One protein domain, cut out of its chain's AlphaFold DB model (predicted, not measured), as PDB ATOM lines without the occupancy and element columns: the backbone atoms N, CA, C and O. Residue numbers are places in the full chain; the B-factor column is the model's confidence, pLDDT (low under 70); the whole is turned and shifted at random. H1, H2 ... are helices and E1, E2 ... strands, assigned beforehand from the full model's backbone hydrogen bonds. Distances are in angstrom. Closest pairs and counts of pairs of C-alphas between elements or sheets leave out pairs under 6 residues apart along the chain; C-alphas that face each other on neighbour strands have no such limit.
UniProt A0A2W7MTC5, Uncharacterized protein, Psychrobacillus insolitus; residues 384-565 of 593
ATOM      1  N   LEU A 384      12.851 -20.706 340.806       61.84
ATOM      2  CA  LEU A 384      13.863 -21.294 339.906       61.84
ATOM      3  C   LEU A 384      14.910 -20.238 339.535       61.84
ATOM      4  O   LEU A 384      14.492 -19.134 339.186       61.84
ATOM      5  N   GLU A 385      16.208 -20.551 339.633       60.81
ATOM      6  CA  GLU A 385      17.311 -19.586 339.468       60.81
ATOM      7  C   GLU A 385      16.967 -18.496 338.434       60.81
ATOM      8  O   GLU A 385      16.819 -18.789 337.245       60.81
ATOM      9  N   LYS A 386      16.824 -17.241 338.901       67.56
ATOM     10  CA  LYS A 386      16.467 -16.018 338.138       67.56
ATOM     11  C   LYS A 386      14.985 -15.726 337.876       67.56
ATOM     12  O   LYS A 386      14.687 -14.800 337.120       67.56
ATOM     13  N   SER A 387      14.038 -16.449 338.461       80.31
ATOM     14  CA  SER A 387      12.629 -16.054 338.339       80.31
ATOM     15  C   SER A 387      12.285 -14.900 339.285       80.31
ATOM     16  O   SER A 387      12.660 -14.888 340.454       80.31
ATOM     17  N   ILE A 388      11.586 -13.901 338.744       91.00
ATOM     18  CA  ILE A 388      11.111 -12.727 339.480       91.00
ATOM     19  C   ILE A 388       9.662 -12.985 339.881       91.00
ATOM     20  O   ILE A 388       8.815 -13.238 339.019       91.00
ATOM     21  N   THR A 389       9.357 -12.883 341.173       93.81
ATOM     22  CA  THR A 389       7.965 -12.903 341.635       93.81
ATOM     23  C   THR A 389       7.339 -11.535 341.374       93.81
ATOM     24  O   THR A 389       7.754 -10.531 341.951       93.81
ATOM     25  N   ASN A 390       6.352 -11.481 340.480       95.81
ATOM     26  CA  ASN A 390       5.706 -10.234 340.076       95.81
ATOM     27  C   ASN A 390       4.373 -10.023 340.811       95.81
ATOM     28  O   ASN A 390       3.478 -10.868 340.729       95.81
ATOM     29  N   PHE A 391       4.234  -8.870 341.463       95.50
ATOM     30  CA  PHE A 391       3.017  -8.357 342.097       95.50
ATOM     31  C   PHE A 391       2.480  -7.211 341.227       95.50
ATOM     32  O   PHE A 391       2.765  -6.052 341.519       95.50
ATOM     33  N   PRO A 392       1.767  -7.506 340.122       94.69
ATOM     34  CA  PRO A 392       1.582  -6.575 339.003       94.69
ATOM     35  C   PRO A 392       0.956  -5.238 339.410       94.69
ATOM     36  O   PRO A 392       1.525  -4.179 339.153       94.69
ATOM     37  N   GLN A 393      -0.200  -5.297 340.059       95.12
ATOM     38  CA  GLN A 393      -0.859  -4.156 340.672       95.12
ATOM     39  C   GLN A 393      -1.487  -4.638 341.969       95.12
ATOM     40  O   GLN A 393      -2.215  -5.631 341.953       95.12
ATOM     41  N   ILE A 394      -1.195  -3.934 343.059       94.44
ATOM     42  CA  ILE A 394      -1.829  -4.092 344.363       94.44
ATOM     43  C   ILE A 394      -2.356  -2.739 344.843       94.44
ATOM     44  O   ILE A 394      -1.720  -1.712 344.610       94.44
ATOM     45  N   ASN A 395      -3.517  -2.690 345.503       94.81
ATOM     46  CA  ASN A 395      -3.943  -1.439 346.126       94.81
ATOM     47  C   ASN A 395      -3.103  -1.152 347.363       94.81
ATOM     48  O   ASN A 395      -2.493  -0.098 347.414       94.81
ATOM     49  N   PHE A 396      -3.027  -2.055 348.339       95.62
ATOM     50  CA  PHE A 396      -2.178  -1.846 349.516       95.62
ATOM     51  C   PHE A 396      -1.817  -3.140 350.240       95.62
ATOM     52  O   PHE A 396      -2.476  -4.175 350.077       95.62
ATOM     53  N   PHE A 397      -0.800  -3.013 351.089       96.88
ATOM     54  CA  PHE A 397      -0.469  -3.946 352.159       96.88
ATOM     55  C   PHE A 397      -0.789  -3.289 353.505       96.88
ATOM     56  O   PHE A 397      -0.372  -2.159 353.751       96.88
ATOM     57  N   ASP A 398      -1.547  -3.976 354.353       96.50
ATOM     58  CA  ASP A 398      -1.979  -3.489 355.667       96.50
ATOM     59  C   ASP A 398      -1.768  -4.600 356.698       96.50
ATOM     60  O   ASP A 398      -2.319  -5.700 356.553       96.50
ATOM     61  N   ASN A 399      -0.897  -4.355 357.680       96.50
ATOM     62  CA  ASN A 399      -0.485  -5.329 358.691       96.50
ATOM     63  C   ASN A 399      -0.185  -6.720 358.106       96.50
ATOM     64  O   ASN A 399      -0.681  -7.742 358.576       96.50
ATOM     65  N   SER A 400       0.538  -6.760 356.986       97.00
ATOM     66  CA  SER A 400       0.811  -7.992 356.242       97.00
ATOM     67  C   SER A 400       2.302  -8.283 356.184       97.00
ATOM     68  O   SER A 400       3.123  -7.374 356.120       97.00
ATOM     69  N   GLN A 401       2.658  -9.563 356.184       97.62
ATOM     70  CA  GLN A 401       4.035 -10.039 356.140       97.62
ATOM     71  C   GLN A 401       4.275 -10.784 354.830       97.62
ATOM     72  O   GLN A 401       3.577 -11.746 354.515       97.62
ATOM     73  N   ILE A 402       5.257 -10.339 354.056       97.62
ATOM     74  CA  ILE A 402       5.609 -10.897 352.756       97.62
ATOM     75  C   ILE A 402       7.095 -11.222 352.777       97.62
ATOM     76  O   ILE A 402       7.912 -10.333 352.998       97.62
ATOM     77  N   GLN A 403       7.446 -12.478 352.524       97.31
ATOM     78  CA  GLN A 403       8.821 -12.946 352.411       97.31
ATOM     79  C   GLN A 403       9.033 -13.683 351.094       97.31
ATOM     80  O   GLN A 403       8.322 -14.633 350.770       97.31
ATOM     81  N   ILE A 404      10.026 -13.241 350.328       96.44
ATOM     82  CA  ILE A 404      10.353 -13.776 349.009       96.44
ATOM     83  C   ILE A 404      11.844 -14.098 349.000       96.44
ATOM     84  O   ILE A 404      12.678 -13.221 349.201       96.44
ATOM     85  N   TYR A 405      12.187 -15.362 348.765       93.62
ATOM     86  CA  TYR A 405      13.571 -15.844 348.806       93.62
ATOM     87  C   TYR A 405      14.357 -15.627 347.501       93.62
ATOM     88  O   TYR A 405      15.541 -15.948 347.463       93.62
ATOM     89  N   ALA A 406      13.735 -15.052 346.465       93.38
ATOM     90  CA  ALA A 406      14.427 -14.555 345.273       93.38
ATOM     91  C   ALA A 406      14.004 -13.117 344.937       93.38
ATOM     92  O   ALA A 406      13.467 -12.407 345.786       93.38
ATOM     93  N   SER A 407      14.253 -12.678 343.702       95.19
ATOM     94  CA  SER A 407      13.918 -11.329 343.249       95.19
ATOM     95  C   SER A 407      12.402 -11.086 343.146       95.19
ATOM     96  O   SER A 407      11.626 -11.972 342.770       95.19
ATOM     97  N   ALA A 408      11.972  -9.858 343.440       96.81
ATOM     98  CA  ALA A 408      10.569  -9.445 343.434       96.81
ATOM     99  C   ALA A 408      10.347  -8.127 342.678       96.81
ATOM    100  O   ALA A 408      11.206  -7.245 342.653       96.81
ATOM    101  N   SER A 409       9.169  -7.982 342.077       97.38
ATOM    102  CA  SER A 409       8.745  -6.766 341.381       97.38
ATOM    103  C   SER A 409       7.368  -6.334 341.872       97.38
ATOM    104  O   SER A 409       6.425  -7.126 341.843       97.38
ATOM    105  N   PHE A 410       7.255  -5.070 342.274       97.56
ATOM    106  CA  PHE A 410       6.032  -4.395 342.706       97.56
ATOM    107  C   PHE A 410       5.802  -3.156 341.825       97.56
ATOM    108  O   PHE A 410       6.075  -2.035 342.262       97.56
ATOM    109  N   PRO A 411       5.346  -3.306 340.566       97.25
ATOM    110  CA  PRO A 411       5.230  -2.174 339.647       97.25
ATOM    111  C   PRO A 411       4.268  -1.086 340.139       97.25
ATOM    112  O   PRO A 411       4.506   0.100 339.902       97.25
ATOM    113  N   ILE A 412       3.173  -1.472 340.806       96.88
ATOM    114  CA  ILE A 412       2.156  -0.539 341.300       96.88
ATOM    115  C   ILE A 412       1.609  -1.006 342.656       96.88
ATOM    116  O   ILE A 412       1.007  -2.074 342.753       96.88
ATOM    117  N   ILE A 413       1.758  -0.158 343.673       97.31
ATOM    118  CA  ILE A 413       1.140  -0.227 345.000       97.31
ATOM    119  C   ILE A 413       0.326   1.069 345.187       97.31
ATOM    120  O   ILE A 413       0.854   2.075 345.659       97.31
ATOM    121  N   ASN A 414      -0.944   1.084 344.763       96.12
ATOM    122  CA  ASN A 414      -1.723   2.327 344.577       96.12
ATOM    123  C   ASN A 414      -1.839   3.186 345.837       96.12
ATOM    124  O   ASN A 414      -1.702   4.404 345.788       96.12
ATOM    125  N   ASN A 415      -2.104   2.534 346.957       96.44
ATOM    126  CA  ASN A 415      -2.303   3.137 348.256       96.44
ATOM    127  C   ASN A 415      -1.116   2.838 349.180       96.44
ATOM    128  O   ASN A 415      -1.175   3.240 350.311       96.44
ATOM    129  N   GLY A 416      -0.003   2.235 348.763       96.88
ATOM    130  CA  GLY A 416       1.175   2.087 349.641       96.88
ATOM    131  C   GLY A 416       1.132   0.918 350.644       96.88
ATOM    132  O   GLY A 416       0.394  -0.056 350.471       96.88
ATOM    133  N   ILE A 417       2.016   0.981 351.645       98.00
ATOM    134  CA  ILE A 417       2.310  -0.089 352.621       98.00
ATOM    135  C   ILE A 417       2.138   0.479 354.039       98.00
ATOM    136  O   ILE A 417       2.747   1.504 354.337       98.00
ATOM    137  N   TYR A 418       1.331  -0.164 354.892       97.00
ATOM    138  CA  TYR A 418       0.859   0.407 356.164       97.00
ATOM    139  C   TYR A 418       0.882  -0.548 357.362       97.00
ATOM    140  O   TYR A 418       0.856  -1.772 357.196       97.00
ATOM    141  N   ASN A 419       0.752   0.043 358.557       94.50
ATOM    142  CA  ASN A 419       0.314  -0.604 359.800       94.50
ATOM    143  C   ASN A 419       1.130  -1.845 360.159       94.50
ATOM    144  O   ASN A 419       0.589  -2.942 360.251       94.50
ATOM    145  N   GLU A 420       2.435  -1.680 360.339       96.25
ATOM    146  CA  GLU A 420       3.371  -2.744 360.716       96.25
ATOM    147  C   GLU A 420       3.535  -3.830 359.645       96.25
ATOM    148  O   GLU A 420       3.963  -4.950 359.930       96.25
ATOM    149  N   SER A 421       3.242  -3.508 358.380       97.38
ATOM    150  CA  SER A 421       3.537  -4.424 357.279       97.38
ATOM    151  C   SER A 421       5.042  -4.663 357.156       97.38
ATOM    152  O   SER A 421       5.858  -3.759 357.341       97.38
ATOM    153  N   ILE A 422       5.414  -5.891 356.808       97.44
ATOM    154  CA  ILE A 422       6.800  -6.314 356.616       97.44
ATOM    155  C   ILE A 422       6.934  -6.882 355.207       97.44
ATOM    156  O   ILE A 422       6.299  -7.882 354.883       97.44
ATOM    157  N   ILE A 423       7.796  -6.289 354.383       97.81
ATOM    158  CA  ILE A 423       8.176  -6.844 353.077       97.81
ATOM    159  C   ILE A 423       9.650  -7.216 353.126       97.81
ATOM    160  O   ILE A 423      10.497  -6.365 353.357       97.81
ATOM    161  N   SER A 424       9.958  -8.488 352.908       96.94
ATOM    162  CA  SER A 424      11.302  -9.056 352.965       96.94
ATOM    163  C   SER A 424      11.611  -9.773 351.651       96.94
ATOM    164  O   SER A 424      10.952 -10.745 351.295       96.94
ATOM    165  N   VAL A 425      12.608  -9.299 350.910       96.25
ATOM    166  CA  VAL A 425      13.040  -9.859 349.623       96.25
ATOM    167  C   VAL A 425      14.513 -10.221 349.733       96.25
ATOM    168  O   VAL A 425      15.337  -9.355 349.997       96.25
ATOM    169  N   LYS A 426      14.868 -11.493 349.562       93.81
ATOM    170  CA  LYS A 426      16.244 -11.964 349.772       93.81
ATOM    171  C   LYS A 426      17.220 -11.491 348.700       93.81
ATOM    172  O   LYS A 426      18.374 -11.239 349.011       93.81
ATOM    173  N   GLU A 427      16.768 -11.360 347.459       93.75
ATOM    174  CA  GLU A 427      17.588 -10.837 346.361       93.75
ATOM    175  C   GLU A 427      17.189  -9.385 346.042       93.75
ATOM    176  O   GLU A 427      17.118  -8.546 346.936       93.75
ATOM    177  N   ASN A 428      16.925  -9.073 344.770       95.88
ATOM    178  CA  ASN A 428      16.615  -7.730 344.304       95.88
ATOM    179  C   ASN A 428      15.114  -7.441 344.393       95.88
ATOM    180  O   ASN A 428      14.288  -8.301 344.087       95.88
ATOM    181  N   ALA A 429      14.760  -6.204 344.723       97.69
ATOM    182  CA  ALA A 429      13.381  -5.738 344.726       97.69
ATOM    183  C   ALA A 429      13.235  -4.482 343.863       97.69
ATOM    184  O   ALA A 429      13.962  -3.506 344.049       97.69
ATOM    185  N   THR A 430      12.260  -4.482 342.956       98.12
ATOM    186  CA  THR A 430      11.851  -3.277 342.224       98.12
ATOM    187  C   THR A 430      10.507  -2.792 342.748       98.12
ATOM    188  O   THR A 430       9.534  -3.541 342.748       98.12
ATOM    189  N   PHE A 431      10.445  -1.528 343.150       97.94
ATOM    190  CA  PHE A 431       9.239  -0.820 343.556       97.94
ATOM    191  C   PHE A 431       8.948   0.263 342.518       97.94
ATOM    192  O   PHE A 431       9.732   1.192 342.331       97.94
ATOM    193  N   GLY A 432       7.830   0.141 341.812       97.06
ATOM    194  CA  GLY A 432       7.375   1.165 340.882       97.06
ATOM    195  C   GLY A 432       6.644   2.286 341.617       97.06
ATOM    196  O   GLY A 432       7.195   2.937 342.504       97.06
ATOM    197  N   TYR A 433       5.385   2.537 341.258       96.94
ATOM    198  CA  TYR A 433       4.561   3.524 341.959       96.94
ATOM    199  C   TYR A 433       4.133   3.000 343.333       96.94
ATOM    200  O   TYR A 433       3.462   1.977 343.396       96.94
ATOM    201  N   THR A 434       4.467   3.709 344.415       96.38
ATOM    202  CA  THR A 434       4.106   3.323 345.794       96.38
ATOM    203  C   THR A 434       3.268   4.407 346.470       96.38
ATOM    204  O   THR A 434       3.667   4.938 347.500       96.38
ATOM    205  N   GLY A 435       2.122   4.758 345.878       94.31
ATOM    206  CA  GLY A 435       1.062   5.564 346.497       94.31
ATOM    207  C   GLY A 435       1.530   6.712 347.416       94.31
ATOM    208  O   GLY A 435       2.368   7.515 347.010       94.31
ATOM    209  N   PRO A 436       1.006   6.803 348.655       94.81
ATOM    210  CA  PRO A 436       1.455   7.748 349.679       94.81
ATOM    211  C   PRO A 436       2.761   7.334 350.382       94.81
ATOM    212  O   PRO A 436       3.215   8.051 351.273       94.81
ATOM    213  N   GLY A 437       3.362   6.204 349.999       96.56
ATOM    214  CA  GLY A 437       4.635   5.719 350.516       96.56
ATOM    215  C   GLY A 437       4.551   4.447 351.361       96.56
ATOM    216  O   GLY A 437       3.625   3.640 351.246       96.56
ATOM    217  N   ILE A 438       5.573   4.274 352.193       97.94
ATOM    218  CA  ILE A 438       5.724   3.216 353.193       97.94
ATOM    219  C   ILE A 438       5.540   3.886 354.558       97.94
ATOM    220  O   ILE A 438       6.287   4.809 354.894       97.94
ATOM    221  N   ILE A 439       4.513   3.479 355.303       97.75
ATOM    222  CA  ILE A 439       4.077   4.130 356.542       97.75
ATOM    223  C   ILE A 439       3.977   3.092 357.660       97.75
ATOM    224  O   ILE A 439       3.367   2.038 357.470       97.75
ATOM    225  N   ASP A 440       4.567   3.378 358.819       97.25
ATOM    226  CA  ASP A 440       4.571   2.488 359.988       97.25
ATOM    227  C   ASP A 440       5.020   1.054 359.653       97.25
ATOM    228  O   ASP A 440       4.485   0.096 360.196       97.25
ATOM    229  N   SER A 441       5.927   0.869 358.689       97.69
ATOM    230  CA  SER A 441       6.197  -0.441 358.079       97.69
ATOM    231  C   SER A 441       7.689  -0.719 357.911       97.69
ATOM    232  O   SER A 441       8.530   0.175 358.008       97.69
ATOM    233  N   ASN A 442       8.033  -1.980 357.646       96.75
ATOM    234  CA  ASN A 442       9.412  -2.431 357.493       96.75
ATOM    235  C   ASN A 442       9.646  -3.049 356.108       96.75
ATOM    236  O   ASN A 442       8.898  -3.921 355.669       96.75
ATOM    237  N   VAL A 443      10.723  -2.642 355.437       97.31
ATOM    238  CA  VAL A 443      11.153  -3.212 354.152       97.31
ATOM    239  C   VAL A 443      12.588  -3.723 354.262       97.31
ATOM    240  O   VAL A 443      13.481  -2.993 354.674       97.31
ATOM    241  N   LYS A 444      12.831  -4.973 353.876       96.62
ATOM    242  CA  LYS A 444      14.154  -5.606 353.854       96.62
ATOM    243  C   LYS A 444      14.439  -6.146 352.458       96.62
ATOM    244  O   LYS A 444      13.627  -6.892 351.918       96.62
ATOM    245  N   VAL A 445      15.578  -5.786 351.880       96.06
ATOM    246  CA  VAL A 445      16.012  -6.239 350.552       96.06
ATOM    247  C   VAL A 445      17.459  -6.707 350.652       96.06
ATOM    248  O   VAL A 445      18.332  -5.904 350.952       96.06
ATOM    249  N   GLY A 446      17.739  -7.991 350.444       93.12
ATOM    250  CA  GLY A 446      19.104  -8.514 350.576       93.12
ATOM    251  C   GLY A 446      20.045  -8.020 349.476       93.12
ATOM    252  O   GLY A 446      21.210  -7.781 349.754       93.12
ATOM    253  N   GLY A 447      19.539  -7.805 348.259       92.81
ATOM    254  CA  GLY A 447      20.296  -7.272 347.123       92.81
ATOM    255  C   GLY A 447      19.997  -5.798 346.828       92.81
ATOM    256  O   GLY A 447      20.017  -4.940 347.706       92.81
ATOM    257  N   ILE A 448      19.723  -5.486 345.559       95.81
ATOM    258  CA  ILE A 448      19.437  -4.123 345.085       95.81
ATOM    259  C   ILE A 448      17.960  -3.786 345.303       95.81
ATOM    260  O   ILE A 448      17.081  -4.527 344.860       95.81
ATOM    261  N   ALA A 449      17.686  -2.621 345.890       97.62
ATOM    262  CA  ALA A 449      16.346  -2.043 345.953       97.62
ATOM    263  C   ALA A 449      16.218  -0.905 344.928       97.62
ATOM    264  O   ALA A 449      16.948   0.079 345.004       97.62
ATOM    265  N   ASN A 450      15.303  -1.017 343.967       98.06
ATOM    266  CA  ASN A 450      15.107  -0.020 342.913       98.06
ATOM    267  C   ASN A 450      13.725   0.635 343.008       98.06
ATOM    268  O   ASN A 450      12.728  -0.020 342.724       98.06
ATOM    269  N   PHE A 451      13.666   1.921 343.357       97.38
ATOM    270  CA  PHE A 451      12.442   2.723 343.379       97.38
ATOM    271  C   PHE A 451      12.324   3.547 342.094       97.38
ATOM    272  O   PHE A 451      12.967   4.587 341.942       97.38
ATOM    273  N   GLU A 452      11.494   3.087 341.158       96.38
ATOM    274  CA  GLU A 452      11.342   3.691 339.824       96.38
ATOM    275  C   GLU A 452      10.474   4.958 339.822       96.38
ATOM    276  O   GLU A 452      10.410   5.682 338.823       96.38
ATOM    277  N   LYS A 453       9.776   5.221 340.931       95.00
ATOM    278  CA  LYS A 453       8.975   6.422 341.173       95.00
ATOM    279  C   LYS A 453       9.307   7.018 342.535       95.00
ATOM    280  O   LYS A 453      10.012   6.420 343.342       95.00
ATOM    281  N   VAL A 454       8.780   8.219 342.761       92.38
ATOM    282  CA  VAL A 454       8.873   8.908 344.045       92.38
ATOM    283  C   VAL A 454       8.270   8.033 345.144       92.38
ATOM    284  O   VAL A 454       7.176   7.492 344.979       92.38
ATOM    285  N   VAL A 455       8.992   7.909 346.257       94.88
ATOM    286  CA  VAL A 455       8.575   7.168 347.448       94.88
ATOM    287  C   VAL A 455       8.784   8.033 348.690       94.88
ATOM    288  O   VAL A 455       9.804   8.718 348.814       94.88
ATOM    289  N   LYS A 456       7.813   7.995 349.607       96.81
ATOM    290  CA  LYS A 456       7.907   8.596 350.938       96.81
ATOM    291  C   LYS A 456       8.006   7.495 351.995       96.81
ATOM    292  O   LYS A 456       7.297   6.497 351.902       96.81
ATOM    293  N   PHE A 457       8.842   7.687 353.006       97.38
ATOM    294  CA  PHE A 457       8.885   6.859 354.211       97.38
ATOM    295  C   PHE A 457       8.361   7.675 355.394       97.38
ATOM    296  O   PHE A 457       8.777   8.818 355.583       97.38
ATOM    297  N   ASN A 458       7.442   7.117 356.178       97.56
ATOM    298  CA  ASN A 458       6.925   7.754 357.388       97.56
ATOM    299  C   ASN A 458       6.892   6.743 358.536       97.56
ATOM    300  O   ASN A 458       6.251   5.702 358.408       97.56
ATOM    301  N   ASN A 459       7.606   7.025 359.626       97.06
ATOM    302  CA  ASN A 459       7.750   6.123 360.771       97.06
ATOM    303  C   ASN A 459       8.076   4.669 360.363       97.06
ATOM    304  O   ASN A 459       7.485   3.710 360.849       97.06
ATOM    305  N   SER A 460       8.956   4.506 359.374       97.50
ATOM    306  CA  SER A 460       9.230   3.219 358.732       97.50
ATOM    307  C   SER A 460      10.712   2.881 358.769       97.50
ATOM    308  O   SER A 460      11.560   3.774 358.836       97.50
ATOM    309  N   ASN A 461      11.033   1.592 358.675       96.50
ATOM    310  CA  ASN A 461      12.415   1.141 358.560       96.50
ATOM    311  C   ASN A 461      12.658   0.453 357.221       96.50
ATOM    312  O   ASN A 461      11.841  -0.340 356.750       96.50
ATOM    313  N   MET A 462      13.810   0.723 356.622       97.19
ATOM    314  CA  MET A 462      14.272   0.029 355.431       97.19
ATOM    315  C   MET A 462      15.697  -0.477 355.629       97.19
ATOM    316  O   MET A 462      16.549   0.271 356.094       97.19
ATOM    317  N   GLN A 463      15.966  -1.718 355.231       96.06
ATOM    318  CA  GLN A 463      17.308  -2.296 355.193       96.06
ATOM    319  C   GLN A 463      17.591  -2.864 353.801       96.06
ATOM    320  O   GLN A 463      16.802  -3.661 353.289       96.06
ATOM    321  N   VAL A 464      18.706  -2.466 353.191       95.00
ATOM    322  CA  VAL A 464      19.145  -2.929 351.870       95.00
ATOM    323  C   VAL A 464      20.587  -3.413 351.960       95.00
ATOM    324  O   VAL A 464      21.469  -2.606 352.229       95.00
ATOM    325  N   GLY A 465      20.823  -4.703 351.720       90.69
ATOM    326  CA  GLY A 465      22.171  -5.297 351.721       90.69
ATOM    327  C   GLY A 465      22.991  -4.970 350.468       90.69
ATOM    328  O   GLY A 465      24.141  -5.357 350.359       90.69
ATOM    329  N   GLY A 466      22.410  -4.256 349.501       91.81
ATOM    330  CA  GLY A 466      23.086  -3.772 348.302       91.81
ATOM    331  C   GLY A 466      22.812  -2.294 348.014       91.81
ATOM    332  O   GLY A 466      22.648  -1.455 348.901       91.81
ATOM    333  N   ASN A 467      22.769  -1.943 346.728       95.62
ATOM    334  CA  ASN A 467      22.497  -0.568 346.314       95.62
ATOM    335  C   ASN A 467      20.997  -0.239 346.390       95.62
ATOM    336  O   ASN A 467      20.177  -0.937 345.794       95.62
ATOM    337  N   ALA A 468      20.644   0.862 347.051       96.94
ATOM    338  CA  ALA A 468      19.314   1.456 346.973       96.94
ATOM    339  C   ALA A 468      19.286   2.576 345.918       96.94
ATOM    340  O   ALA A 468      20.036   3.550 346.007       96.94
ATOM    341  N   LYS A 469      18.419   2.447 344.912       97.44
ATOM    342  CA  LYS A 469      18.228   3.427 343.834       97.44
ATOM    343  C   LYS A 469      16.920   4.166 344.043       97.44
ATOM    344  O   LYS A 469      15.867   3.535 344.041       97.44
ATOM    345  N   PHE A 470      16.974   5.485 344.172       96.56
ATOM    346  CA  PHE A 470      15.786   6.317 344.359       96.56
ATOM    347  C   PHE A 470      15.557   7.251 343.173       96.56
ATOM    348  O   PHE A 470      16.448   8.005 342.773       96.56
ATOM    349  N   PHE A 471      14.337   7.248 342.639       95.19
ATOM    350  CA  PHE A 471      13.880   8.255 341.691       95.19
ATOM    351  C   PHE A 471      13.276   9.467 342.418       95.19
ATOM    352  O   PHE A 471      12.350   9.332 343.216       95.19
ATOM    353  N   ILE A 472      13.773  10.667 342.111       92.69
ATOM    354  CA  ILE A 472      13.338  11.935 342.705       92.69
ATOM    355  C   ILE A 472      12.738  12.821 341.609       92.69
ATOM    356  O   ILE A 472      13.390  13.118 340.610       92.69
ATOM    357  N   GLN A 473      11.509  13.298 341.789       86.50
ATOM    358  CA  GLN A 473      10.863  14.199 340.822       86.50
ATOM    359  C   GLN A 473      10.432  15.536 341.432       86.50
ATOM    360  O   GLN A 473      10.401  16.547 340.735       86.50
ATOM    361  N   ASN A 474      10.126  15.554 342.723       80.88
ATOM    362  CA  ASN A 474       9.595  16.689 343.473       80.88
ATOM    363  C   ASN A 474       9.963  16.533 344.964       80.88
ATOM    364  O   ASN A 474      10.664  15.594 345.339       80.88
ATOM    365  N   SER A 475       9.472  17.439 345.812       74.88
ATOM    366  CA  SER A 475       9.652  17.399 347.272       74.88
ATOM    367  C   SER A 475       8.823  16.315 347.983       74.88
ATOM    368  O   SER A 475       8.713  16.347 349.204       74.88
ATOM    369  N   GLU A 476       8.176  15.400 347.250       83.56
ATOM    370  CA  GLU A 476       7.399  14.303 347.847       83.56
ATOM    371  C   GLU A 476       8.282  13.081 348.149       83.56
ATOM    372  O   GLU A 476       7.882  12.221 348.932       83.56
ATOM    373  N   ALA A 477       9.491  13.015 347.574       90.31
ATOM    374  CA  ALA A 477      10.475  11.988 347.898       90.31
ATOM    375  C   ALA A 477      11.181  12.333 349.211       90.31
ATOM    376  O   ALA A 477      11.819  13.382 349.329       90.31
ATOM    377  N   GLY A 478      11.117  11.437 350.187       94.31
ATOM    378  CA  GLY A 478      11.801  11.672 351.448       94.31
ATOM    379  C   GLY A 478      11.433  10.695 352.543       94.31
ATOM    380  O   GLY A 478      10.712   9.720 352.336       94.31
ATOM    381  N   MET A 479      11.940  10.984 353.730       97.06
ATOM    382  CA  MET A 479      11.764  10.192 354.928       97.06
ATOM    383  C   MET A 479      11.459  11.082 356.138       97.06
ATOM    384  O   MET A 479      12.036  12.161 356.320       97.06
ATOM    385  N   GLU A 480      10.512  10.627 356.948       96.44
ATOM    386  CA  GLU A 480       9.999  11.304 358.136       96.44
ATOM    387  C   GLU A 480       9.952  10.304 359.294       96.44
ATOM    388  O   GLU A 480       9.369   9.229 359.151       96.44
ATOM    389  N   SER A 481      10.603  10.616 360.419       96.12
ATOM    390  CA  SER A 481      10.731   9.713 361.579       96.12
ATOM    391  C   SER A 481      11.150   8.275 361.213       96.12
ATOM    392  O   SER A 481      10.706   7.322 361.838       96.12
ATOM    393  N   SER A 482      11.941   8.100 360.153       97.12
ATOM    394  CA  SER A 482      12.228   6.791 359.549       97.12
ATOM    395  C   SER A 482      13.722   6.478 359.585       97.12
ATOM    396  O   SER A 482      14.549   7.389 359.641       97.12
ATOM    397  N   THR A 483      14.082   5.198 359.493       97.62
ATOM    398  CA  THR A 483      15.483   4.763 359.385       97.62
ATOM    399  C   THR A 483      15.687   3.976 358.098       97.62
ATOM    400  O   THR A 483      14.985   3.004 357.841       97.62
ATOM    401  N   ILE A 484      16.648   4.384 357.274       97.38
ATOM    402  CA  ILE A 484      17.026   3.673 356.048       97.38
ATOM    403  C   ILE A 484      18.490   3.266 356.187       97.38
ATOM    404  O   ILE A 484      19.347   4.130 356.333       97.38
ATOM    405  N   VAL A 485      18.771   1.968 356.132       96.56
ATOM    406  CA  VAL A 485      20.114   1.385 356.182       96.56
ATOM    407  C   VAL A 485      20.420   0.748 354.839       96.56
ATOM    408  O   VAL A 485      19.667  -0.111 354.384       96.56
ATOM    409  N   VAL A 486      21.512   1.157 354.202       94.94
ATOM    410  CA  VAL A 486      21.893   0.670 352.873       94.94
ATOM    411  C   VAL A 486      23.393   0.436 352.779       94.94
ATOM    412  O   VAL A 486      24.185   1.172 353.375       94.94
ATOM    413  N   ASP A 487      23.789  -0.529 351.956       91.31
ATOM    414  CA  ASP A 487      25.194  -0.698 351.597       91.31
ATOM    415  C   ASP A 487      25.683   0.475 350.759       91.31
ATOM    416  O   ASP A 487      26.711   1.064 351.049       91.31
ATOM    417  N   SER A 488      24.929   0.868 349.736       93.12
ATOM    418  CA  SER A 488      25.211   2.076 348.958       93.12
ATOM    419  C   SER A 488      23.914   2.697 348.455       93.12
ATOM    420  O   SER A 488      22.876   2.037 348.395       93.12
ATOM    421  N   ILE A 489      23.957   3.969 348.067       96.06
ATOM    422  CA  ILE A 489      22.781   4.691 347.578       96.06
ATOM    423  C   ILE A 489      23.080   5.393 346.259       96.06
ATOM    424  O   ILE A 489      24.191   5.864 346.026       96.06
ATOM    425  N   SER A 490      22.091   5.463 345.374       95.44
ATOM    426  CA  SER A 490      22.152   6.303 344.181       95.44
ATOM    427  C   SER A 490      20.805   6.955 343.893       95.44
ATOM    428  O   SER A 490      19.744   6.432 344.237       95.44
ATOM    429  N   PHE A 491      20.852   8.122 343.256       95.25
ATOM    430  CA  PHE A 491      19.675   8.927 342.963       95.25
ATOM    431  C   PHE A 491      19.565   9.193 341.465       95.25
ATOM    432  O   PHE A 491      20.559   9.451 340.790       95.25
ATOM    433  N   THR A 492      18.339   9.167 340.950       93.06
ATOM    434  CA  THR A 492      18.004   9.642 339.604       93.06
ATOM    435  C   THR A 492      16.984  10.764 339.739       93.06
ATOM    436  O   THR A 492      15.910  10.543 340.287       93.06
ATOM    437  N   ALA A 493      17.303  11.968 339.260       86.56
ATOM    438  CA  ALA A 493      16.424  13.131 339.381       86.56
ATOM    439  C   ALA A 493      15.760  13.489 338.041       86.56
ATOM    440  O   ALA A 493      16.429  13.550 337.011       86.56
ATOM    441  N   ALA A 494      14.455  13.769 338.053       79.62
ATOM    442  CA  ALA A 494      13.704  14.204 336.870       79.62
ATOM    443  C   ALA A 494      13.788  15.717 336.608       79.62
ATOM    444  O   ALA A 494      13.547  16.164 335.488       79.62
ATOM    445  N   ALA A 495      14.094  16.511 337.637       81.38
ATOM    446  CA  ALA A 495      14.156  17.965 337.562       81.38
ATOM    447  C   ALA A 495      15.412  18.501 338.252       81.38
ATOM    448  O   ALA A 495      15.835  17.997 339.295       81.38
ATOM    449  N   ASN A 496      15.963  19.579 337.692       75.19
ATOM    450  CA  ASN A 496      17.011  20.360 338.335       75.19
ATOM    451  C   ASN A 496      16.439  20.873 339.669       75.19
ATOM    452  O   ASN A 496      15.446  21.596 339.649       75.19
ATOM    453  N   ASN A 497      17.044  20.495 340.800       85.62
ATOM    454  CA  ASN A 497      16.668  20.835 342.189       85.62
ATOM    455  C   ASN A 497      15.747  19.857 342.937       85.62
ATOM    456  O   ASN A 497      15.414  20.142 344.087       85.62
ATOM    457  N   ALA A 498      15.344  18.723 342.358       89.50
ATOM    458  CA  ALA A 498      14.635  17.711 343.142       89.50
ATOM    459  C   ALA A 498      15.590  17.101 344.189       89.50
ATOM    460  O   ALA A 498      16.687  16.660 343.837       89.50
ATOM    461  N   LYS A 499      15.179  17.093 345.463       92.88
ATOM    462  CA  LYS A 499      15.961  16.552 346.581       92.88
ATOM    463  C   LYS A 499      15.152  15.537 347.381       92.88
ATOM    464  O   LYS A 499      13.940  15.669 347.502       92.88
ATOM    465  N   PHE A 500      15.850  14.550 347.922       94.69
ATOM    466  CA  PHE A 500      15.357  13.586 348.888       94.69
ATOM    467  C   PHE A 500      15.407  14.221 350.283       94.69
ATOM    468  O   PHE A 500      16.488  14.527 350.794       94.69
ATOM    469  N   GLU A 501      14.237  14.473 350.863       96.56
ATOM    470  CA  GLU A 501      14.091  15.169 352.146       96.56
ATOM    471  C   GLU A 501      14.254  14.200 353.329       96.56
ATOM    472  O   GLU A 501      13.596  13.167 353.380       96.56
ATOM    473  N   ILE A 502      15.097  14.533 354.308       96.69
ATOM    474  CA  ILE A 502      15.335  13.741 355.527       96.69
ATOM    475  C   ILE A 502      14.902  14.582 356.727       96.69
ATOM    476  O   ILE A 502      15.507  15.620 357.000       96.69
ATOM    477  N   SER A 503      13.842  14.173 357.431       96.12
ATOM    478  CA  SER A 503      13.164  15.032 358.415       96.12
ATOM    479  C   SER A 503      12.686  14.323 359.685       96.12
ATOM    480  O   SER A 503      12.611  13.094 359.739       96.12
ATOM    481  N   ASN A 504      12.347  15.105 360.717       94.06
ATOM    482  CA  ASN A 504      11.718  14.650 361.963       94.06
ATOM    483  C   ASN A 504      12.472  13.523 362.692       94.06
ATOM    484  O   ASN A 504      11.868  12.566 363.162       94.06
ATOM    485  N   GLY A 505      13.798  13.632 362.811       94.81
ATOM    486  CA  GLY A 505      14.606  12.617 363.500       94.81
ATOM    487  C   GLY A 505      14.927  11.388 362.650       94.81
ATOM    488  O   GLY A 505      15.310  10.355 363.190       94.81
ATOM    489  N   SER A 506      14.753  11.489 361.330       96.81
ATOM    490  CA  SER A 506      15.096  10.417 360.398       96.81
ATOM    491  C   SER A 506      16.602  10.175 360.313       96.81
ATOM    492  O   SER A 506      17.396  11.116 360.395       96.81
ATOM    493  N   LYS A 507      16.987   8.919 360.070       97.50
ATOM    494  CA  LYS A 507      18.381   8.483 359.918       97.50
ATOM    495  C   LYS A 507      18.599   7.792 358.574       97.50
ATOM    496  O   LYS A 507      17.981   6.764 358.304       97.50
ATOM    497  N   LEU A 508      19.490   8.334 357.745       97.25
ATOM    498  CA  LEU A 508      19.963   7.678 356.524       97.25
ATOM    499  C   LEU A 508      21.364   7.115 356.764       97.25
ATOM    500  O   LEU A 508      22.328   7.869 356.821       97.25
ATOM    501  N   CYS A 509      21.466   5.801 356.898       97.25
ATOM    502  CA  CYS A 509      22.683   5.072 357.216       97.25
ATOM    503  C   CYS A 509      23.268   4.401 355.968       97.25
ATOM    504  O   CYS A 509      22.602   3.574 355.346       97.25
ATOM    505  N   ILE A 510      24.505   4.737 355.603       95.56
ATOM    506  CA  ILE A 510      25.173   4.286 354.375       95.56
ATOM    507  C   ILE A 510      26.499   3.617 354.746       95.56
ATOM    508  O   ILE A 510      27.370   4.264 355.325       95.56
ATOM    509  N   ARG A 511      26.677   2.338 354.399       92.25
ATOM    510  CA  ARG A 511      27.926   1.616 354.711       92.25
ATOM    511  C   ARG A 511      29.074   2.009 353.776       92.25
ATOM    512  O   ARG A 511      30.155   2.365 354.222       92.25
ATOM    513  N   ASN A 512      28.819   2.003 352.473       90.44
ATOM    514  CA  ASN A 512      29.796   2.243 351.415       90.44
ATOM    515  C   ASN A 512      29.406   3.491 350.610       90.44
ATOM    516  O   ASN A 512      28.621   3.431 349.658       90.44
ATOM    517  N   GLY A 513      29.966   4.642 350.981       88.19
ATOM    518  CA  GLY A 513      29.764   5.891 350.251       88.19
ATOM    519  C   GLY A 513      30.408   7.097 350.925       88.19
ATOM    520  O   GLY A 513      30.953   7.005 352.021       88.19
ATOM    521  N   ASP A 514      30.317   8.244 350.258       87.56
ATOM    522  CA  ASP A 514      30.721   9.537 350.806       87.56
ATOM    523  C   ASP A 514      29.611  10.579 350.620       87.56
ATOM    524  O   ASP A 514      28.753  10.462 349.738       87.56
ATOM    525  N   TYR A 515      29.605  11.613 351.462       90.50
ATOM    526  CA  TYR A 515      28.595  12.664 351.382       90.50
ATOM    527  C   TYR A 515      28.682  13.474 350.083       90.50
ATOM    528  O   TYR A 515      27.657  13.906 349.551       90.50
ATOM    529  N   ASP A 516      29.886  13.670 349.544       90.94
ATOM    530  CA  ASP A 516      30.098  14.458 348.332       90.94
ATOM    531  C   ASP A 516      29.368  13.875 347.116       90.94
ATOM    532  O   ASP A 516      28.880  14.639 346.278       90.94
ATOM    533  N   SER A 517      29.222  12.550 347.067       89.44
ATOM    534  CA  SER A 517      28.506  11.814 346.026       89.44
ATOM    535  C   SER A 517      26.985  12.013 346.064       89.44
ATOM    536  O   SER A 517      26.329  11.883 345.030       89.44
ATOM    537  N   ILE A 518      26.415  12.383 347.220       93.50
ATOM    538  CA  ILE A 518      24.958  12.510 347.404       93.50
ATOM    539  C   ILE A 518      24.480  13.924 347.752       93.50
ATOM    540  O   ILE A 518      23.285  14.194 347.646       93.50
ATOM    541  N   LYS A 519      25.369  14.854 348.130       93.94
ATOM    542  CA  LYS A 519      25.010  16.189 348.662       93.94
ATOM    543  C   LYS A 519      24.097  17.029 347.766       93.94
ATOM    544  O   LYS A 519      23.355  17.876 348.260       93.94
ATOM    545  N   SER A 520      24.148  16.837 346.447       93.44
ATOM    546  CA  SER A 520      23.270  17.542 345.501       93.44
ATOM    547  C   SER A 520      21.845  16.992 345.480       93.44
ATOM    548  O   SER A 520      20.940  17.695 345.033       93.44
ATOM    549  N   PHE A 521      21.648  15.764 345.960       94.44
ATOM    550  CA  PHE A 521      20.390  15.022 345.903       94.44
ATOM    551  C   PHE A 521      19.662  14.948 347.237       94.44
ATOM    552  O   PHE A 521      18.505  14.553 347.242       94.44
ATOM    553  N   VAL A 522      20.291  15.320 348.350       95.06
ATOM    554  CA  VAL A 522      19.691  15.219 349.687       95.06
ATOM    555  C   VAL A 522      19.473  16.593 350.314       95.06
ATOM    556  O   VAL A 522      20.223  17.546 350.071       95.06
ATOM    557  N   ASN A 523      18.426  16.704 351.124       95.44
ATOM    558  CA  ASN A 523      18.177  17.843 351.997       95.44
ATOM    559  C   ASN A 523      17.855  17.328 353.399       95.44
ATOM    560  O   ASN A 523      16.986  16.475 353.553       95.44
ATOM    561  N   VAL A 524      18.545  17.836 354.419       95.38
ATOM    562  CA  VAL A 524      18.318  17.411 355.804       95.38
ATOM    563  C   VAL A 524      17.624  18.532 356.561       95.38
ATOM    564  O   VAL A 524      18.196  19.601 356.776       95.38
ATOM    565  N   ASN A 525      16.389  18.283 356.984       94.06
ATOM    566  CA  ASN A 525      15.588  19.207 357.768       94.06
ATOM    567  C   ASN A 525      15.500  18.720 359.221       94.06
ATOM    568  O   ASN A 525      14.882  17.701 359.525       94.06
ATOM    569  N   SER A 526      16.118  19.465 360.135       88.00
ATOM    570  CA  SER A 526      16.078  19.188 361.582       88.00
ATOM    571  C   SER A 526      15.148  20.144 362.342       88.00
ATOM    572  O   SER A 526      15.363  20.437 363.519       88.00
ATOM    573  N   ALA A 527      14.122  20.684 361.677       81.69
ATOM    574  CA  ALA A 527      13.088  21.459 362.353       81.69
ATOM    575  C   ALA A 527      12.323  20.573 363.354       81.69
ATOM    576  O   ALA A 527      11.943  19.455 363.031       81.69
ATOM    577  N   GLY A 528      12.089  21.073 364.572       78.94
ATOM    578  CA  GLY A 528      11.277  20.373 365.581       78.94
ATOM    579  C   GLY A 528      12.046  19.683 366.712       78.94
ATOM    580  O   GLY A 528      11.440  18.946 367.479       78.94
ATOM    581  N   GLY A 529      13.354  19.916 366.856       85.31
ATOM    582  CA  GLY A 529      14.148  19.421 367.995       85.31
ATOM    583  C   GLY A 529      14.611  17.964 367.875       85.31
ATOM    584  O   GLY A 529      15.568  17.584 368.546       85.31
ATOM    585  N   ASN A 530      14.013  17.185 366.972       90.88
ATOM    586  CA  ASN A 530      14.501  15.861 366.594       90.88
ATOM    587  C   ASN A 530      15.559  16.001 365.497       90.88
ATOM    588  O   ASN A 530      15.275  16.481 364.396       90.88
ATOM    589  N   LYS A 531      16.791  15.602 365.810       93.44
ATOM    590  CA  LYS A 531      17.933  15.727 364.906       93.44
ATOM    591  C   LYS A 531      17.857  14.663 363.809       93.44
ATOM    592  O   LYS A 531      17.921  13.475 364.106       93.44
ATOM    593  N   SER A 532      17.706  15.104 362.564       96.12
ATOM    594  CA  SER A 532      17.789  14.240 361.382       96.12
ATOM    595  C   SER A 532      19.247  14.138 360.937       96.12
ATOM    596  O   SER A 532      19.952  15.150 360.929       96.12
ATOM    597  N   GLU A 533      19.709  12.945 360.563       95.88
ATOM    598  CA  GLU A 533      21.132  12.695 360.295       95.88
ATOM    599  C   GLU A 533      21.363  11.786 359.082       95.88
ATOM    600  O   GLU A 533      20.582  10.876 358.795       95.88
ATOM    601  N   ILE A 534      22.482  12.023 358.394       96.19
ATOM    602  CA  ILE A 534      23.091  11.090 357.446       96.19
ATOM    603  C   ILE A 534      24.317  10.492 358.129       96.19
ATOM    604  O   ILE A 534      25.222  11.215 358.547       96.19
ATOM    605  N   ILE A 535      24.337   9.175 358.246       95.56
ATOM    606  CA  ILE A 535      25.332   8.425 358.997       95.56
ATOM    607  C   ILE A 535      26.094   7.540 358.019       95.56
ATOM    608  O   ILE A 535      25.494   6.754 357.293       95.56
ATOM    609  N   PHE A 536      27.414   7.645 358.015       94.81
ATOM    610  CA  PHE A 536      28.292   6.800 357.217       94.81
ATOM    611  C   PHE A 536      29.054   5.828 358.118       94.81
ATOM    612  O   PHE A 536      29.440   6.183 359.235       94.81
ATOM    613  N   LEU A 537      29.294   4.615 357.625       92.12
ATOM    614  CA  LEU A 537      30.261   3.705 358.233       92.12
ATOM    615  C   LEU A 537      31.682   4.181 357.893       92.12
ATOM    616  O   LEU A 537      31.993   4.455 356.733       92.12
ATOM    617  N   GLY A 538      32.546   4.292 358.900       88.19
ATOM    618  CA  GLY A 538      33.955   4.643 358.729       88.19
ATOM    619  C   GLY A 538      34.491   5.559 359.824       88.19
ATOM    620  O   GLY A 538      33.747   6.081 360.656       88.19
ATOM    621  N   SER A 539      35.809   5.772 359.818       68.94
ATOM    622  CA  SER A 539      36.467   6.422 360.947       68.94
ATOM    623  C   SER A 539      36.087   7.899 361.131       68.94
ATOM    624  O   SER A 539      36.079   8.674 360.164       68.94
ATOM    625  N   PRO A 540      35.826   8.329 362.381       63.66
ATOM    626  CA  PRO A 540      35.279   9.637 362.727       63.66
ATOM    627  C   PRO A 540      36.325  10.752 362.596       63.66
ATOM    628  O   PRO A 540      36.807  11.291 363.585       63.66
ATOM    629  N   ASN A 541      36.688  11.139 361.372       58.69
ATOM    630  CA  ASN A 541      37.622  12.252 361.151       58.69
ATOM    631  C   ASN A 541      36.959  13.530 360.618       58.69
ATOM    632  O   ASN A 541      37.635  14.551 360.483       58.69
ATOM    633  N   LYS A 542      35.650  13.516 360.330       60.50
ATOM    634  CA  LYS A 542      34.951  14.646 359.697       60.50
ATOM    635  C   LYS A 542      33.497  14.785 360.159       60.50
ATOM    636  O   LYS A 542      32.577  14.329 359.492       60.50
ATOM    637  N   ASN A 543      33.269  15.487 361.269       58.12
ATOM    638  CA  ASN A 543      31.945  16.061 361.542       58.12
ATOM    639  C   ASN A 543      31.779  17.329 360.698       58.12
ATOM    640  O   ASN A 543      32.040  18.443 361.152       58.12
ATOM    641  N   GLU A 544      31.379  17.155 359.443       62.84
ATOM    642  CA  GLU A 544      31.060  18.264 358.550       62.84
ATOM    643  C   GLU A 544      29.562  18.608 358.711       62.84
ATOM    644  O   GLU A 544      28.678  17.794 358.477       62.84
ATOM    645  N   ASN A 545      29.253  19.833 359.145       69.88
ATOM    646  CA  ASN A 545      27.916  20.454 359.080       69.88
ATOM    647  C   ASN A 545      26.805  19.967 360.036       69.88
ATOM    648  O   ASN A 545      25.659  20.378 359.888       69.88
ATOM    649  N   GLY A 546      27.111  19.184 361.072       84.19
ATOM    650  CA  GLY A 546      26.193  18.936 362.199       84.19
ATOM    651  C   GLY A 546      25.035  17.961 361.938       84.19
ATOM    652  O   GLY A 546      24.447  17.489 362.905       84.19
ATOM    653  N   PHE A 547      24.749  17.613 360.682       90.81
ATOM    654  CA  PHE A 547      23.775  16.585 360.273       90.81
ATOM    655  C   PHE A 547      24.424  15.379 359.570       90.81
ATOM    656  O   PHE A 547      23.718  14.490 359.106       90.81
ATOM    657  N   ILE A 548      25.756  15.351 359.479       93.00
ATOM    658  CA  ILE A 548      26.534  14.231 358.937       93.00
ATOM    659  C   ILE A 548      27.357  13.642 360.075       93.00
ATOM    660  O   ILE A 548      27.936  14.386 360.872       93.00
ATOM    661  N   SER A 549      27.407  12.320 360.167       93.25
ATOM    662  CA  SER A 549      28.214  11.609 361.156       93.25
ATOM    663  C   SER A 549      28.893  10.401 360.526       93.25
ATOM    664  O   SER A 549      28.349   9.778 359.620       93.25
ATOM    665  N   TYR A 550      30.093  10.096 361.006       92.81
ATOM    666  CA  TYR A 550      30.859   8.909 360.639       92.81
ATOM    667  C   TYR A 550      31.061   8.100 361.910       92.81
ATOM    668  O   TYR A 550      31.530   8.652 362.910       92.81
ATOM    669  N   TYR A 551      30.668   6.834 361.887       92.44
ATOM    670  CA  TYR A 551      30.774   5.950 363.038       92.44
ATOM    671  C   TYR A 551      31.543   4.686 362.674       92.44
ATOM    672  O   TYR A 551      31.408   4.152 361.572       92.44
ATOM    673  N   GLU A 552      32.310   4.189 363.642       90.94
ATOM    674  CA  GLU A 552      32.832   2.825 363.612       90.94
ATOM    675  C   GLU A 552      31.672   1.818 363.655       90.94
ATOM    676  O   GLU A 552      30.568   2.146 364.103       90.94
ATOM    677  N   GLU A 553      31.918   0.594 363.195       87.94
ATOM    678  CA  GLU A 553      30.885  -0.409 362.902       87.94
ATOM    679  C   GLU A 553      29.900  -0.671 364.046       87.94
ATOM    680  O   GLU A 553      28.687  -0.661 363.836       87.94
ATOM    681  N   GLU A 554      30.394  -0.842 365.269       88.50
ATOM    682  CA  GLU A 554      29.549  -1.094 366.439       88.50
ATOM    683  C   GLU A 554      28.582   0.073 366.708       88.50
ATOM    684  O   GLU A 554      27.375  -0.114 366.887       88.50
ATOM    685  N   THR A 555      29.101   1.304 366.663       91.50
ATOM    686  CA  THR A 555      28.297   2.515 366.872       91.50
ATOM    687  C   THR A 555      27.346   2.744 365.701       91.50
ATOM    688  O   THR A 555      26.192   3.108 365.920       91.50
ATOM    689  N   PHE A 556      27.792   2.490 364.467       93.25
ATOM    690  CA  PHE A 556      26.944   2.539 363.279       93.25
ATOM    691  C   PHE A 556      25.751   1.591 363.436       93.25
ATOM    692  O   PHE A 556      24.608   2.039 363.355       93.25
ATOM    693  N   ASN A 557      25.998   0.315 363.743       91.12
ATOM    694  CA  ASN A 557      24.953  -0.695 363.908       91.12
ATOM    695  C   ASN A 557      23.959  -0.300 365.014       91.12
ATOM    696  O   ASN A 557      22.748  -0.311 364.786       91.12
ATOM    697  N   SER A 558      24.464   0.136 366.171       92.38
ATOM    698  CA  SER A 558      23.640   0.589 367.298       92.38
ATOM    699  C   SER A 558      22.767   1.800 366.943       92.38
ATOM    700  O   SER A 558      21.544   1.774 367.109       92.38
ATOM    701  N   VAL A 559      23.358   2.862 366.381       93.06
ATOM    702  CA  VAL A 559      22.632   4.101 366.058       93.06
ATOM    703  C   VAL A 559      21.633   3.890 364.919       93.06
ATOM    704  O   VAL A 559      20.556   4.496 364.938       93.06
ATOM    705  N   CYS A 560      21.961   3.033 363.957       94.69
ATOM    706  CA  CYS A 560      21.124   2.709 362.804       94.69
ATOM    707  C   CYS A 560      20.068   1.630 363.093       94.69
ATOM    708  O   CYS A 560      19.369   1.213 362.173       94.69
ATOM    709  N   GLY A 561      19.920   1.194 364.353       90.56
ATOM    710  CA  GLY A 561      18.882   0.240 364.756       90.56
ATOM    711  C   GLY A 561      19.082  -1.161 364.174       90.56
ATOM    712  O   GLY A 561      18.118  -1.903 363.990       90.56
ATOM    713  N   ILE A 562      20.325  -1.522 363.865       84.88
ATOM    714  CA  ILE A 562      20.693  -2.834 363.343       84.88
ATOM    715  C   ILE A 562      20.876  -3.742 364.560       84.88
ATOM    716  O   ILE A 562      21.935  -3.787 365.176       84.88
ATOM    717  N   THR A 563      19.800  -4.429 364.951       65.25
ATOM    718  CA  THR A 563      19.718  -5.238 366.188       65.25
ATOM    719  C   THR A 563      20.590  -6.491 366.182       65.25
ATOM    720  O   THR A 563      20.637  -7.218 367.168       65.25
ATOM    721  N   SER A 564      21.273  -6.752 365.078       51.84
ATOM    722  CA  SER A 564      22.344  -7.724 364.990       51.84
ATOM    723  C   SER A 564      23.544  -7.005 364.381       51.84
ATOM    724  O   SER A 564      23.535  -6.731 363.180       51.84
ATOM    725  N   THR A 565      24.621  -6.798 365.149       40.53
ATOM    726  CA  THR A 565      25.925  -7.132 364.558       40.53
ATOM    727  C   THR A 565      25.704  -8.493 363.907       40.53
ATOM    728  O   THR A 565      25.067  -9.337 364.548       40.53
TER     729      THR A 565
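AT A GLANCE: This is residues 384 to 565 of the 593 residues of an uncharacterized protein of Psychrobacillus insolitus (UniProt A0A2W7MTC5). The chain is wound in stacked turns, a three-sided solenoid whose strands line up side by side from turn to turn. One wall holds E2, E4, E6, the first parts of E9 and E11, then E13, E15 and E16; the next holds E3, E5, E7 and the later parts of E9 and E11, which bend round the corner; the third holds E8, E10, E12 and E14, continued toward E1 by short pairings. H2 covers E15 near the far end of the stack, and past E11 no named strand carries on the second wall. The 182 printed residues have sixteen named strands and two named helices, in the order E1 to E13, H1, E14 to E16, H2; neighbour strands are parallel, in a branched sheet of eleven and in a sheet of the order E8, E10, E12, E14, and the class is mostly strand. The whole is compact, with a radius of gyration of the C-alphas of 15.7 A and spans of 46 by 35 by 28 A.

IN THESE COORDINATES: Start at C-alpha 396, (-2.178, -1.846, 349.516), where E1, residues 396 to 398, begins. E2 is 401 to 404, E3 is 408 to 413 and 13.3 A long, E4 is 422 to 425, E5 is 429 to 434 and 13.0 A long, E6 is 442 to 445, E7 is 449 to 451 and E8 is 456 to 458. Find C-alpha 461 at (12.415, 1.141, 358.560); from there E9 runs 19.2 A to residue 472 and bends by 121 degrees at residue 465. After E10, 478 to 480, E11 runs 21.7 A from 483 to 493 and bends by 104 degrees at residue 487. Next come E12, 500 to 503, E13, 507 to 510, H1, 515 to 518, E14, 522 to 525, E15, 533 to 537 and 13.0 A long, and E16, 548 to 551. H2, residues 553 to 559, ends at C-alpha 559, (22.632, 4.101, 366.058).

HOW THE PARTS SIT: E1 pairs with no named strand, but its residues 397 to 398 pair with residues 417 to 418. In the branched, twisted sheet, look for E2 beside E4, with N 402 and O 422 2.8 A apart, and E4 beside E6, with N 423 and O 442 2.9 A apart. E3 is the neighbour of E5, with N 410 and O 430 at 2.8 A, and E5 of E7, with N 431 and O 450 at 2.8 A. E6 and E7 lie on one side of E9, at N 443 and O 461, 2.9 A, and N 451 and O 469, 2.8 A; E11 lies on the other side, with N 470 and O 490 at 2.9 A. The sheet goes on from E11 to E13 at N 484 and O 507, 2.9 A, to E15 at N 510 and O 535, 2.8 A, and to the edge strand E16 at N 536 and O 549, 2.8 A. In the other sheet, E8 and E10 meet the hydrogen-bond range at N 457 and O 478, 2.8 A, E10 and E12 at N 479 and O 501, 2.8 A, and E12 and E14 at N 502 and O 523, 2.8 A. The two sheets form a sandwich, two sheets face to face, with 31 pairs of C-alphas within 10 A and their strands at 90 degrees. H1 only grazes the branched sheet. H2 is on it, over E15 at a height of 8.3 A over the sheet, and runs along the strands, at 14 degrees to E15 on the local plane; the closest C-alphas are those of Leu 537 and Phe 556, 6.2 A apart. Every O i to N i+4 pair in H2 is within hydrogen-bond range; H1 is too short for such a pair.

THE WHOLE: The two C-alphas farthest apart, those of Leu 384 and Gly 529, are 49.5 A from each other. The printed part has no cut, and no link is long; that from E15 to E16, 10 residues, is short. The mean pLDDT of the printed part is 91.4, and it is under 70 at residues 384 to 386, 539 to 545 and 563 to 565.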